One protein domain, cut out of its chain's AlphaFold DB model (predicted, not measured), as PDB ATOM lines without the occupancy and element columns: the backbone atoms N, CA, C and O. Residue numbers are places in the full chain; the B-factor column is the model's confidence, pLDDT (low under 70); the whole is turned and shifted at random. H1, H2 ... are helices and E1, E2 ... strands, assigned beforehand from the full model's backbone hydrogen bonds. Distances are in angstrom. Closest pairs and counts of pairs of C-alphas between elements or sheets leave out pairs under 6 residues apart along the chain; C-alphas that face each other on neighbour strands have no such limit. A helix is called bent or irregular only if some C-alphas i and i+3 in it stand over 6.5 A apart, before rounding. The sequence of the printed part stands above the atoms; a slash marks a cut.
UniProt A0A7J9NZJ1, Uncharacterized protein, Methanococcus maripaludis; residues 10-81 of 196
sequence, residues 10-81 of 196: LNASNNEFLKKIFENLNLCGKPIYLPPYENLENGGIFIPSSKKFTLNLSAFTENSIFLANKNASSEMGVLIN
ATOM      1  N   LEU A  10     -27.086  64.833  24.119       83.00
ATOM      2  CA  LEU A  10     -25.743  64.445  24.566       83.00
ATOM      3  C   LEU A  10     -25.594  62.934  24.795       83.00
ATOM      4  O   LEU A  10     -24.481  62.414  24.694       83.00
ATOM      5  N   ASN A  11     -26.689  62.230  25.086       80.56
ATOM      6  CA  ASN A  11     -26.675  60.799  25.392       80.56
ATOM      7  C   ASN A  11     -27.171  59.919  24.236       80.56
ATOM      8  O   ASN A  11     -26.881  58.723  24.230       80.56
ATOM      9  N   ALA A  12     -27.840  60.490  23.230       81.56
ATOM     10  CA  ALA A  12     -28.514  59.762  22.155       81.56
ATOM     11  C   ALA A  12     -27.629  58.707  21.470       81.56
ATOM     12  O   ALA A  12     -28.020  57.548  21.345       81.56
ATOM     13  N   SER A  13     -26.398  59.065  21.081       84.94
ATOM     14  CA  SER A  13     -25.488  58.116  20.416       84.94
ATOM     15  C   SER A  13     -25.050  56.964  21.325       84.94
ATOM     16  O   SER A  13     -24.927  55.829  20.861       84.94
ATOM     17  N   ASN A  14     -24.839  57.232  22.617       83.94
ATOM     18  CA  ASN A  14     -24.469  56.203  23.589       83.94
ATOM     19  C   ASN A  14     -25.659  55.284  23.881       83.94
ATOM     20  O   ASN A  14     -25.499  54.064  23.902       83.94
ATOM     21  N   ASN A  15     -26.852  55.862  24.032       84.56
ATOM     22  CA  ASN A  15     -28.093  55.127  24.250       84.56
ATOM     23  C   ASN A  15     -28.393  54.206  23.066       84.56
ATOM     24  O   ASN A  15     -28.669  53.027  23.265       84.56
ATOM     25  N   GLU A  16     -28.254  54.696  21.833       85.81
ATOM     26  CA  GLU A  16     -28.489  53.869  20.649       85.81
ATOM     27  C   GLU A  16     -27.443  52.754  20.493       85.81
ATOM     28  O   GLU A  16     -27.774  51.633  20.099       85.81
ATOM     29  N   PHE A  17     -26.179  53.019  20.839       87.81
ATOM     30  CA  PHE A  17     -25.147  51.983  20.866       87.81
ATOM     31  C   PHE A  17     -25.457  50.887  21.898       87.81
ATOM     32  O   PHE A  17     -25.386  49.699  21.572       87.81
ATOM     33  N   LEU A  18     -25.846  51.267  23.119       86.50
ATOM     34  CA  LEU A  18     -26.211  50.318  24.172       86.50
ATOM     35  C   LEU A  18     -27.487  49.544  23.835       86.50
ATOM     36  O   LEU A  18     -27.498  48.325  24.004       86.50
ATOM     37  N   LYS A  19     -28.508  50.207  23.275       87.25
ATOM     38  CA  LYS A  19     -29.733  49.562  22.776       87.25
ATOM     39  C   LYS A  19     -29.385  48.450  21.785       87.25
ATOM     40  O   LYS A  19     -29.762  47.302  22.000       87.25
ATOM     41  N   LYS A  20     -28.529  48.740  20.796       88.00
ATOM     42  CA  LYS A  20     -28.042  47.729  19.840       88.00
ATOM     43  C   LYS A  20     -27.308  46.578  20.525       88.00
ATOM     44  O   LYS A  20     -27.481  45.432  20.118       88.00
ATOM     45  N   ILE A  21     -26.479  46.833  21.540       85.62
ATOM     46  CA  ILE A  21     -25.817  45.749  22.288       85.62
ATOM     47  C   ILE A  21     -26.859  44.877  22.997       85.62
ATOM     48  O   ILE A  21     -26.789  43.653  22.906       85.62
ATOM     49  N   PHE A  22     -27.819  45.483  23.690       86.44
ATOM     50  CA  PHE A  22     -28.782  44.761  24.524       86.44
ATOM     51  C   PHE A  22     -29.762  43.937  23.690       86.44
ATOM     52  O   PHE A  22     -30.012  42.777  24.025       86.44
ATOM     53  N   GLU A  23     -30.215  44.485  22.561       86.31
ATOM     54  CA  GLU A  23     -31.012  43.769  21.563       86.31
ATOM     55  C   GLU A  23     -30.236  42.573  20.991       86.31
ATOM     56  O   GLU A  23     -30.740  41.451  20.982       86.31
ATOM     57  N   ASN A  24     -28.972  42.767  20.588       85.50
ATOM     58  CA  ASN A  24     -28.147  41.682  20.039       85.50
ATOM     59  C   ASN A  24     -27.848  40.570  21.056       85.50
ATOM     60  O   ASN A  24     -27.689  39.406  20.681       85.50
ATOM     61  N   LEU A  25     -27.766  40.913  22.342       83.31
ATOM     62  CA  LEU A  25     -27.557  39.955  23.427       83.31
ATOM     63  C   LEU A  25     -28.859  39.309  23.918       83.31
ATOM     64  O   LEU A  25     -28.797  38.440  24.788       83.31
ATOM     65  N   ASN A  26     -30.012  39.681  23.350       83.00
ATOM     66  CA  ASN A  26     -31.342  39.213  23.750       83.00
ATOM     67  C   ASN A  26     -31.579  39.346  25.263       83.00
ATOM     68  O   ASN A  26     -32.100  38.431  25.912       83.00
ATOM     69  N   LEU A  27     -31.158  40.473  25.843       85.12
ATOM     70  CA  LEU A  27     -31.412  40.743  27.254       85.12
ATOM     71  C   LEU A  27     -32.917  40.909  27.473       85.12
ATOM     72  O   LEU A  27     -33.565  41.706  26.807       85.12
ATOM     73  N   CYS A  28     -33.482  40.122  28.386       81.31
ATOM     74  CA  CYS A  28     -34.931  40.073  28.616       81.31
ATOM     75  C   CYS A  28     -35.316  40.071  30.102       81.31
ATOM     76  O   CYS A  28     -36.497  39.954  30.447       81.31
ATOM     77  N   GLY A  29     -34.318  40.133  30.985       86.44
ATOM     78  CA  GLY A  29     -34.504  40.276  32.417       86.44
ATOM     79  C   GLY A  29     -34.858  41.707  32.800       86.44
ATOM     80  O   GLY A  29     -34.622  42.660  32.061       86.44
ATOM     81  N   LYS A  30     -35.426  41.850  33.994       91.94
ATOM     82  CA  LYS A  30     -35.735  43.153  34.581       91.94
ATOM     83  C   LYS A  30     -34.448  43.802  35.108       91.94
ATOM     84  O   LYS A  30     -33.637  43.075  35.682       91.94
ATOM     85  N   PRO A  31     -34.249  45.120  34.947       93.88
ATOM     86  CA  PRO A  31     -33.054  45.794  35.442       93.88
ATOM     87  C   PRO A  31     -32.978  45.749  36.972       93.88
ATOM     88  O   PRO A  31     -33.984  45.938  37.666       93.88
ATOM     89  N   ILE A  32     -31.767  45.528  37.488       95.81
ATOM     90  CA  ILE A  32     -31.448  45.561  38.916       95.81
ATOM     91  C   ILE A  32     -30.380  46.617  39.169       95.81
ATOM     92  O   ILE A  32     -29.286  46.556  38.615       95.81
ATOM     93  N   TYR A  33     -30.687  47.559  40.047       97.00
ATOM     94  CA  TYR A  33     -29.764  48.571  40.533       97.00
ATOM     95  C   TYR A  33     -29.027  48.016  41.743       97.00
ATOM     96  O   TYR A  33     -29.650  47.461  42.649       97.00
ATOM     97  N   LEU A  34     -27.705  48.116  41.724       96.12
ATOM     98  CA  LEU A  34     -26.819  47.613  42.762       96.12
ATOM     99  C   LEU A  34     -26.285  48.795  43.579       96.12
ATOM    100  O   LEU A  34     -25.798  49.757  42.972       96.12
ATOM    101  N   PRO A  35     -26.319  48.724  44.921       95.69
ATOM    102  CA  PRO A  35     -25.675  49.722  45.759       95.69
ATOM    103  C   PRO A  35     -24.150  49.593  45.633       95.69
ATOM    104  O   PRO A  35     -23.656  48.575  45.136       95.69
ATOM    105  N   PRO A  36     -23.389  50.595  46.091       94.56
ATOM    106  CA  PRO A  36     -21.942  50.482  46.180       94.56
ATOM    107  C   PRO A  36     -21.500  49.464  47.250       94.56
ATOM    108  O   PRO A  36     -22.085  49.400  48.328       94.56
ATOM    109  N   TYR A  37     -20.449  48.690  46.973       92.31
ATOM    110  CA  TYR A  37     -19.785  47.774  47.921       92.31
ATOM    111  C   TYR A  37     -18.315  47.559  47.533       92.31
ATOM    112  O   TYR A  37     -17.860  48.084  46.526       92.31
ATOM    113  N   GLU A  38     -17.564  46.782  48.321       89.19
ATOM    114  CA  GLU A  38     -16.096  46.644  48.217       89.19
ATOM    115  C   GLU A  38     -15.567  46.372  46.796       89.19
ATOM    116  O   GLU A  38     -14.553  46.940  46.409       89.19
ATOM    117  N   ASN A  39     -16.258  45.550  45.999       89.19
ATOM    118  CA  ASN A  39     -15.822  45.216  44.637       89.19
ATOM    119  C   ASN A  39     -16.435  46.120  43.550       89.19
ATOM    120  O   ASN A  39     -16.024  46.037  42.392       89.19
ATOM    121  N   LEU A  40     -17.424  46.945  43.901       91.88
ATOM    122  CA  LEU A  40     -18.196  47.796  42.993       91.88
ATOM    123  C   LEU A  40     -18.528  49.111  43.715       91.88
ATOM    124  O   LEU A  40     -19.648  49.331  44.174       91.88
ATOM    125  N   GLU A  41     -17.520  49.961  43.872       91.94
ATOM    126  CA  GLU A  41     -17.541  51.209  44.640       91.94
ATOM    127  C   GLU A  41     -18.588  52.216  44.149       91.94
ATOM    128  O   GLU A  41     -19.088  53.017  44.942       91.94
ATOM    129  N   ASN A  42     -18.936  52.190  42.860       91.56
ATOM    130  CA  ASN A  42     -19.955  53.079  42.290       91.56
ATOM    131  C   ASN A  42     -21.353  52.445  42.218       91.56
ATOM    132  O   ASN A  42     -22.300  53.107  41.783       91.56
ATOM    133  N   GLY A  43     -21.497  51.186  42.637       93.81
ATOM    134  CA  GLY A  43     -22.683  50.395  42.329       93.81
ATOM    135  C   GLY A  43     -22.780  50.091  40.832       93.81
ATOM    136  O   GLY A  43     -21.810  50.195  40.087       93.81
ATOM    137  N   GLY A  44     -23.954  49.679  40.367       94.62
ATOM    138  CA  GLY A  44     -24.103  49.226  38.984       94.62
ATOM    139  C   GLY A  44     -25.549  49.032  38.566       94.62
ATOM    140  O   GLY A  44     -26.450  49.024  39.403       94.62
ATOM    141  N   ILE A  45     -25.766  48.830  37.269       94.81
ATOM    142  CA  ILE A  45     -27.053  48.361  36.742       94.81
ATOM    143  C   ILE A  45     -26.807  47.004  36.096       94.81
ATOM    144  O   ILE A  45     -26.044  46.900  35.139       94.81
ATOM    145  N   PHE A  46     -27.428  45.956  36.622       93.81
ATOM    146  CA  PHE A  46     -27.368  44.625  36.040       93.81
ATOM    147  C   PHE A  46     -28.630  44.351  35.224       93.81
ATOM    148  O   PHE A  46     -29.745  44.473  35.733       93.81
ATOM    149  N   ILE A  47     -28.446  43.964  33.962       92.38
ATOM    150  CA  ILE A  47     -29.515  43.570  33.044       92.38
ATOM    151  C   ILE A  47     -29.368  42.067  32.755       92.38
ATOM    152  O   ILE A  47     -28.456  41.672  32.018       92.38
ATOM    153  N   PRO A  48     -30.230  41.206  33.323       91.00
ATOM    154  CA  PRO A  48     -30.132  39.766  33.125       91.00
ATOM    155  C   PRO A  48     -30.530  39.344  31.707       91.00
ATOM    156  O   PRO A  48     -31.436  39.909  31.091       91.00
ATOM    157  N   SER A  49     -29.929  38.263  31.209       89.06
ATOM    158  CA  SER A  49     -30.323  37.657  29.928       89.06
ATOM    159  C   SER A  49     -31.532  36.716  30.038       89.06
ATOM    160  O   SER A  49     -31.988  36.176  29.035       89.06
ATOM    161  N   SER A  50     -32.053  36.490  31.249       87.00
ATOM    162  CA  SER A  50     -33.180  35.597  31.532       87.00
ATOM    163  C   SER A  50     -34.154  36.240  32.518       87.00
ATOM    164  O   SER A  50     -33.748  36.904  33.468       87.00
ATOM    165  N   LYS A  51     -35.456  35.975  32.350       85.44
ATOM    166  CA  LYS A  51     -36.498  36.375  33.317       85.44
ATOM    167  C   LYS A  51     -36.340  35.692  34.677       85.44
ATOM    168  O   LYS A  51     -36.741  36.252  35.689       85.44
ATOM    169  N   LYS A  52     -35.785  34.478  34.681       84.62
ATOM    170  CA  LYS A  52     -35.390  33.744  35.888       84.62
ATOM    171  C   LYS A  52     -33.879  33.836  35.994       84.62
ATOM    172  O   LYS A  52     -33.179  33.169  35.226       84.62
ATOM    173  N   PHE A  53     -33.402  34.709  36.868       87.25
ATOM    174  CA  PHE A  53     -31.986  34.992  37.025       87.25
ATOM    175  C   PHE A  53     -31.586  34.917  38.494       87.25
ATOM    176  O   PHE A  53     -32.400  35.137  39.391       87.25
ATOM    177  N   THR A  54     -30.306  34.651  38.724       84.75
ATOM    178  CA  THR A  54     -29.707  34.642  40.055       84.75
ATOM    179  C   THR A  54     -28.612  35.691  40.096       84.75
ATOM    180  O   THR A  54     -27.767  35.759  39.204       84.75
ATOM    181  N   LEU A  55     -28.634  36.530  41.128       86.25
ATOM    182  CA  LEU A  55     -27.636  37.571  41.309       86.25
ATOM    183  C   LEU A  55     -26.445  37.031  42.109       86.25
ATOM    184  O   LEU A  55     -26.573  36.742  43.298       86.25
ATOM    185  N   ASN A  56     -25.278  36.935  41.473       85.19
ATOM    186  CA  ASN A  56     -24.029  36.593  42.146       85.19
ATOM    187  C   ASN A  56     -23.187  37.858  42.359       85.19
ATOM    188  O   ASN A  56     -22.353  38.207  41.526       85.19
ATOM    189  N   LEU A  57     -23.390  38.532  43.498       85.94
ATOM    190  CA  LEU A  57     -22.684  39.780  43.821       85.94
ATOM    191  C   LEU A  57     -21.155  39.634  43.811       85.94
ATOM    192  O   LEU A  57     -20.448  40.584  43.500       85.94
ATOM    193  N   SER A  58     -20.636  38.440  44.109       84.56
ATOM    194  CA  SER A  58     -19.190  38.186  44.131       84.56
ATOM    195  C   SER A  58     -18.543  38.177  42.740       84.56
ATOM    196  O   SER A  58     -17.327  38.315  42.634       84.56
ATOM    197  N   ALA A  59     -19.340  38.026  41.676       83.12
ATOM    198  CA  ALA A  59     -18.861  38.036  40.294       83.12
ATOM    199  C   ALA A  59     -18.728  39.457  39.710       83.12
ATOM    200  O   ALA A  59     -18.110  39.651  38.659       83.12
ATOM    201  N   PHE A  60     -19.319  40.453  40.368       87.75
ATOM    202  CA  PHE A  60     -19.295  41.841  39.933       87.75
ATOM    203  C   PHE A  60     -18.036  42.548  40.444       87.75
ATOM    204  O   PHE A  60     -17.708  42.486  41.627       87.75
ATOM    205  N   THR A  61     -17.340  43.235  39.537       85.62
ATOM    206  CA  THR A  61     -16.180  44.075  39.851       85.62
ATOM    207  C   THR A  61     -16.257  45.377  39.060       85.62
ATOM    208  O   THR A  61     -16.936  45.414  38.032       85.62
ATOM    209  N   GLU A  62     -15.505  46.404  39.456       85.19
ATOM    210  CA  GLU A  62     -15.412  47.667  38.701       85.19
ATOM    211  C   GLU A  62     -14.979  47.481  37.228       85.19
ATOM    212  O   GLU A  62     -15.352  48.262  36.355       85.19
ATOM    213  N   ASN A  63     -14.237  46.413  36.920       81.50
ATOM    214  CA  ASN A  63     -13.781  46.107  35.559       81.50
ATOM    215  C   ASN A  63     -14.726  45.156  34.796       81.50
ATOM    216  O   ASN A  63     -14.455  44.804  33.645       81.50
ATOM    217  N   SER A  64     -15.809  44.697  35.429       78.12
ATOM    218  CA  SER A  64     -16.762  43.761  34.830       78.12
ATOM    219  C   SER A  64     -17.797  44.518  33.994       78.12
ATOM    220  O   SER A  64     -18.536  45.340  34.518       78.12
ATOM    221  N   ILE A  65     -17.893  44.199  32.700       71.50
ATOM    222  CA  ILE A  65     -18.953  44.719  31.808       71.50
ATOM    223  C   ILE A  65     -19.904  43.587  31.393       71.50
ATOM    224  O   ILE A  65     -21.124  43.721  31.413       71.50
ATOM    225  N   PHE A  66     -19.351  42.422  31.057       73.81
ATOM    226  CA  PHE A  66     -20.117  41.249  30.645       73.81
ATOM    227  C   PHE A  66     -19.933  40.116  31.638       73.81
ATOM    228  O   PHE A  66     -18.803  39.771  31.988       73.81
ATOM    229  N   LEU A  67     -21.038  39.483  32.022       68.75
ATOM    230  CA  LEU A  67     -21.003  38.272  32.832       68.75
ATOM    231  C   LEU A  67     -21.524  37.122  32.004       68.75
ATOM    232  O   LEU A  67     -22.721  36.944  31.788       68.75
ATOM    233  N   ALA A  68     -20.571  36.340  31.520       59.50
ATOM    234  CA  ALA A  68     -20.825  35.120  30.786       59.50
ATOM    235  C   ALA A  68     -20.436  33.936  31.672       59.50
ATOM    236  O   ALA A  68     -19.305  33.450  31.615       59.50
ATOM    237  N   ASN A  69     -21.369  33.451  32.493       62.44
ATOM    238  CA  ASN A  69     -21.162  32.205  33.221       62.44
ATOM    239  C   ASN A  69     -21.661  31.019  32.385       62.44
ATOM    240  O   ASN A  69     -22.842  30.686  32.398       62.44
ATOM    241  N   LYS A  70     -20.751  30.348  31.666       56.38
ATOM    242  CA  LYS A  70     -21.086  29.163  30.848       56.38
ATOM    243  C   LYS A  70     -21.723  28.021  31.652       56.38
ATOM    244  O   LYS A  70     -22.429  27.208  31.064       56.38
ATOM    245  N   ASN A  71     -21.476  27.962  32.961       59.78
ATOM    246  CA  ASN A  71     -21.963  26.900  33.840       59.78
ATOM    247  C   ASN A  71     -23.271  27.270  34.559       59.78
ATOM    248  O   ASN A  71     -23.919  26.384  35.111       59.78
ATOM    249  N   ALA A  72     -23.671  28.545  34.541       69.31
ATOM    250  CA  ALA A  72     -24.912  29.033  35.138       69.31
ATOM    251  C   ALA A  72     -25.545  30.096  34.231       69.31
ATOM    252  O   ALA A  72     -25.325  31.296  34.386       69.31
ATOM    253  N   SER A  73     -26.356  29.653  33.270       74.06
ATOM    254  CA  SER A  73     -27.063  30.551  32.346       74.06
ATOM    255  C   SER A  73     -28.022  31.520  33.047       74.06
ATOM    256  O   SER A  73     -28.330  32.570  32.492       74.06
ATOM    257  N   SER A  74     -28.461  31.208  34.271       79.62
ATOM    258  CA  SER A  74     -29.266  32.101  35.111       79.62
ATOM    259  C   SER A  74     -28.481  33.290  35.678       79.62
ATOM    260  O   SER A  74     -29.101  34.250  36.119       79.62
ATOM    261  N   GLU A  75     -27.148  33.263  35.665       83.50
ATOM    262  CA  GLU A  75     -26.297  34.375  36.124       83.50
ATOM    263  C   GLU A  75     -25.819  35.264  34.963       83.50
ATOM    264  O   GLU A  75     -25.084  36.228  35.170       83.50
ATOM    265  N   MET A  76     -26.195  34.928  33.724       87.44
ATOM    266  CA  MET A  76     -25.769  35.674  32.545       87.44
ATOM    267  C   MET A  76     -26.479  37.026  32.446       87.44
ATOM    268  O   MET A  76     -27.677  37.161  32.713       87.44
ATOM    269  N   GLY A  77     -25.731  38.034  32.009       89.88
ATOM    270  CA  GLY A  77     -26.256  39.371  31.786       89.88
ATOM    271  C   GLY A  77     -25.161  40.396  31.532       89.88
ATOM    272  O   GLY A  77     -23.975  40.068  31.403       89.88
ATOM    273  N   VAL A  78     -25.579  41.653  31.470       91.19
ATOM    274  CA  VAL A  78     -24.687  42.801  31.311       91.19
ATOM    275  C   VAL A  78     -24.674  43.601  32.600       91.19
ATOM    276  O   VAL A  78     -25.731  43.945  33.126       91.19
ATOM    277  N   LEU A  79     -23.476  43.895  33.098       91.69
ATOM    278  CA  LEU A  79     -23.270  44.875  34.155       91.69
ATOM    279  C   LEU A  79     -22.868  46.199  33.503       91.69
ATOM    280  O   LEU A  79     -21.855  46.289  32.814       91.69
ATOM    281  N   ILE A  80     -23.657  47.237  33.741       91.06
ATOM    282  CA  ILE A  80     -23.326  48.605  33.362       91.06
ATOM    283  C   ILE A  80     -22.585  49.231  34.541       91.06
ATOM    284  O   ILE A  80     -23.199  49.569  35.558       91.06
ATOM    285  N   ASN A  81     -21.265  49.350  34.397       88.88
ATOM    286  CA  ASN A  81     -20.388  50.024  35.343       88.88
ATOM    287  C   ASN A  81     -19.348  50.894  34.598       88.88
ATOM    288  O   ASN A  81     -18.692  50.379  33.688       88.88
TER     289      ASN A  81
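Overview. This is residues 10 to 81 of the 196 residues of an uncharacterized protein of Methanococcus maripaludis (UniProt A0A7J9NZJ1). With little regular structure, this is a small three-stranded sheet, E1 E2 E3, with the loops of residues 35 to 43 and 49 to 76 over one face, and one helix, H1, that sticks out from this body with residues 10 to 17. Of 72 printed residues, under half, 27, are in named elements: H1, then a meander, E1 E2 E3, each strand the antiparallel neighbour of the one before. The class is mixed; the whole is compact, radius of gyration of the C-alphas 12.2 A, spanning 32 by 26 by 18 A.

Along the chain. Find C-alpha 10 at (-25.743, 64.445, 24.566), where H1, residues 10 to 24, begins; it is 23.3 A long and irregular, C-alphas 10 and 13 being 7.6 A apart. E1 is residues 32 to 34, 6.4 A; E2, 44 to 48, 12.7 A; E3, 77 to 80, 9.8 A, ending at (-23.326, 48.605, 33.362).

Arrangement. Within hydrogen-bond range are N 32 and O 46, 2.9 A, in hairpin E1 and E2, and N 47 and O 78, 2.8 A, in hairpin E2 and E3. H1, with 10 of 11 O i to N i+4 pairs within range, only grazes the sheet with residues 18 to 22.

Size, cuts and confidence. The farthest C-alphas, Leu 10 and Asn 71, are 38.9 A apart. The printed part has no cut; link E2 to E3 is long. Residues 67 to 72 have pLDDT under 70.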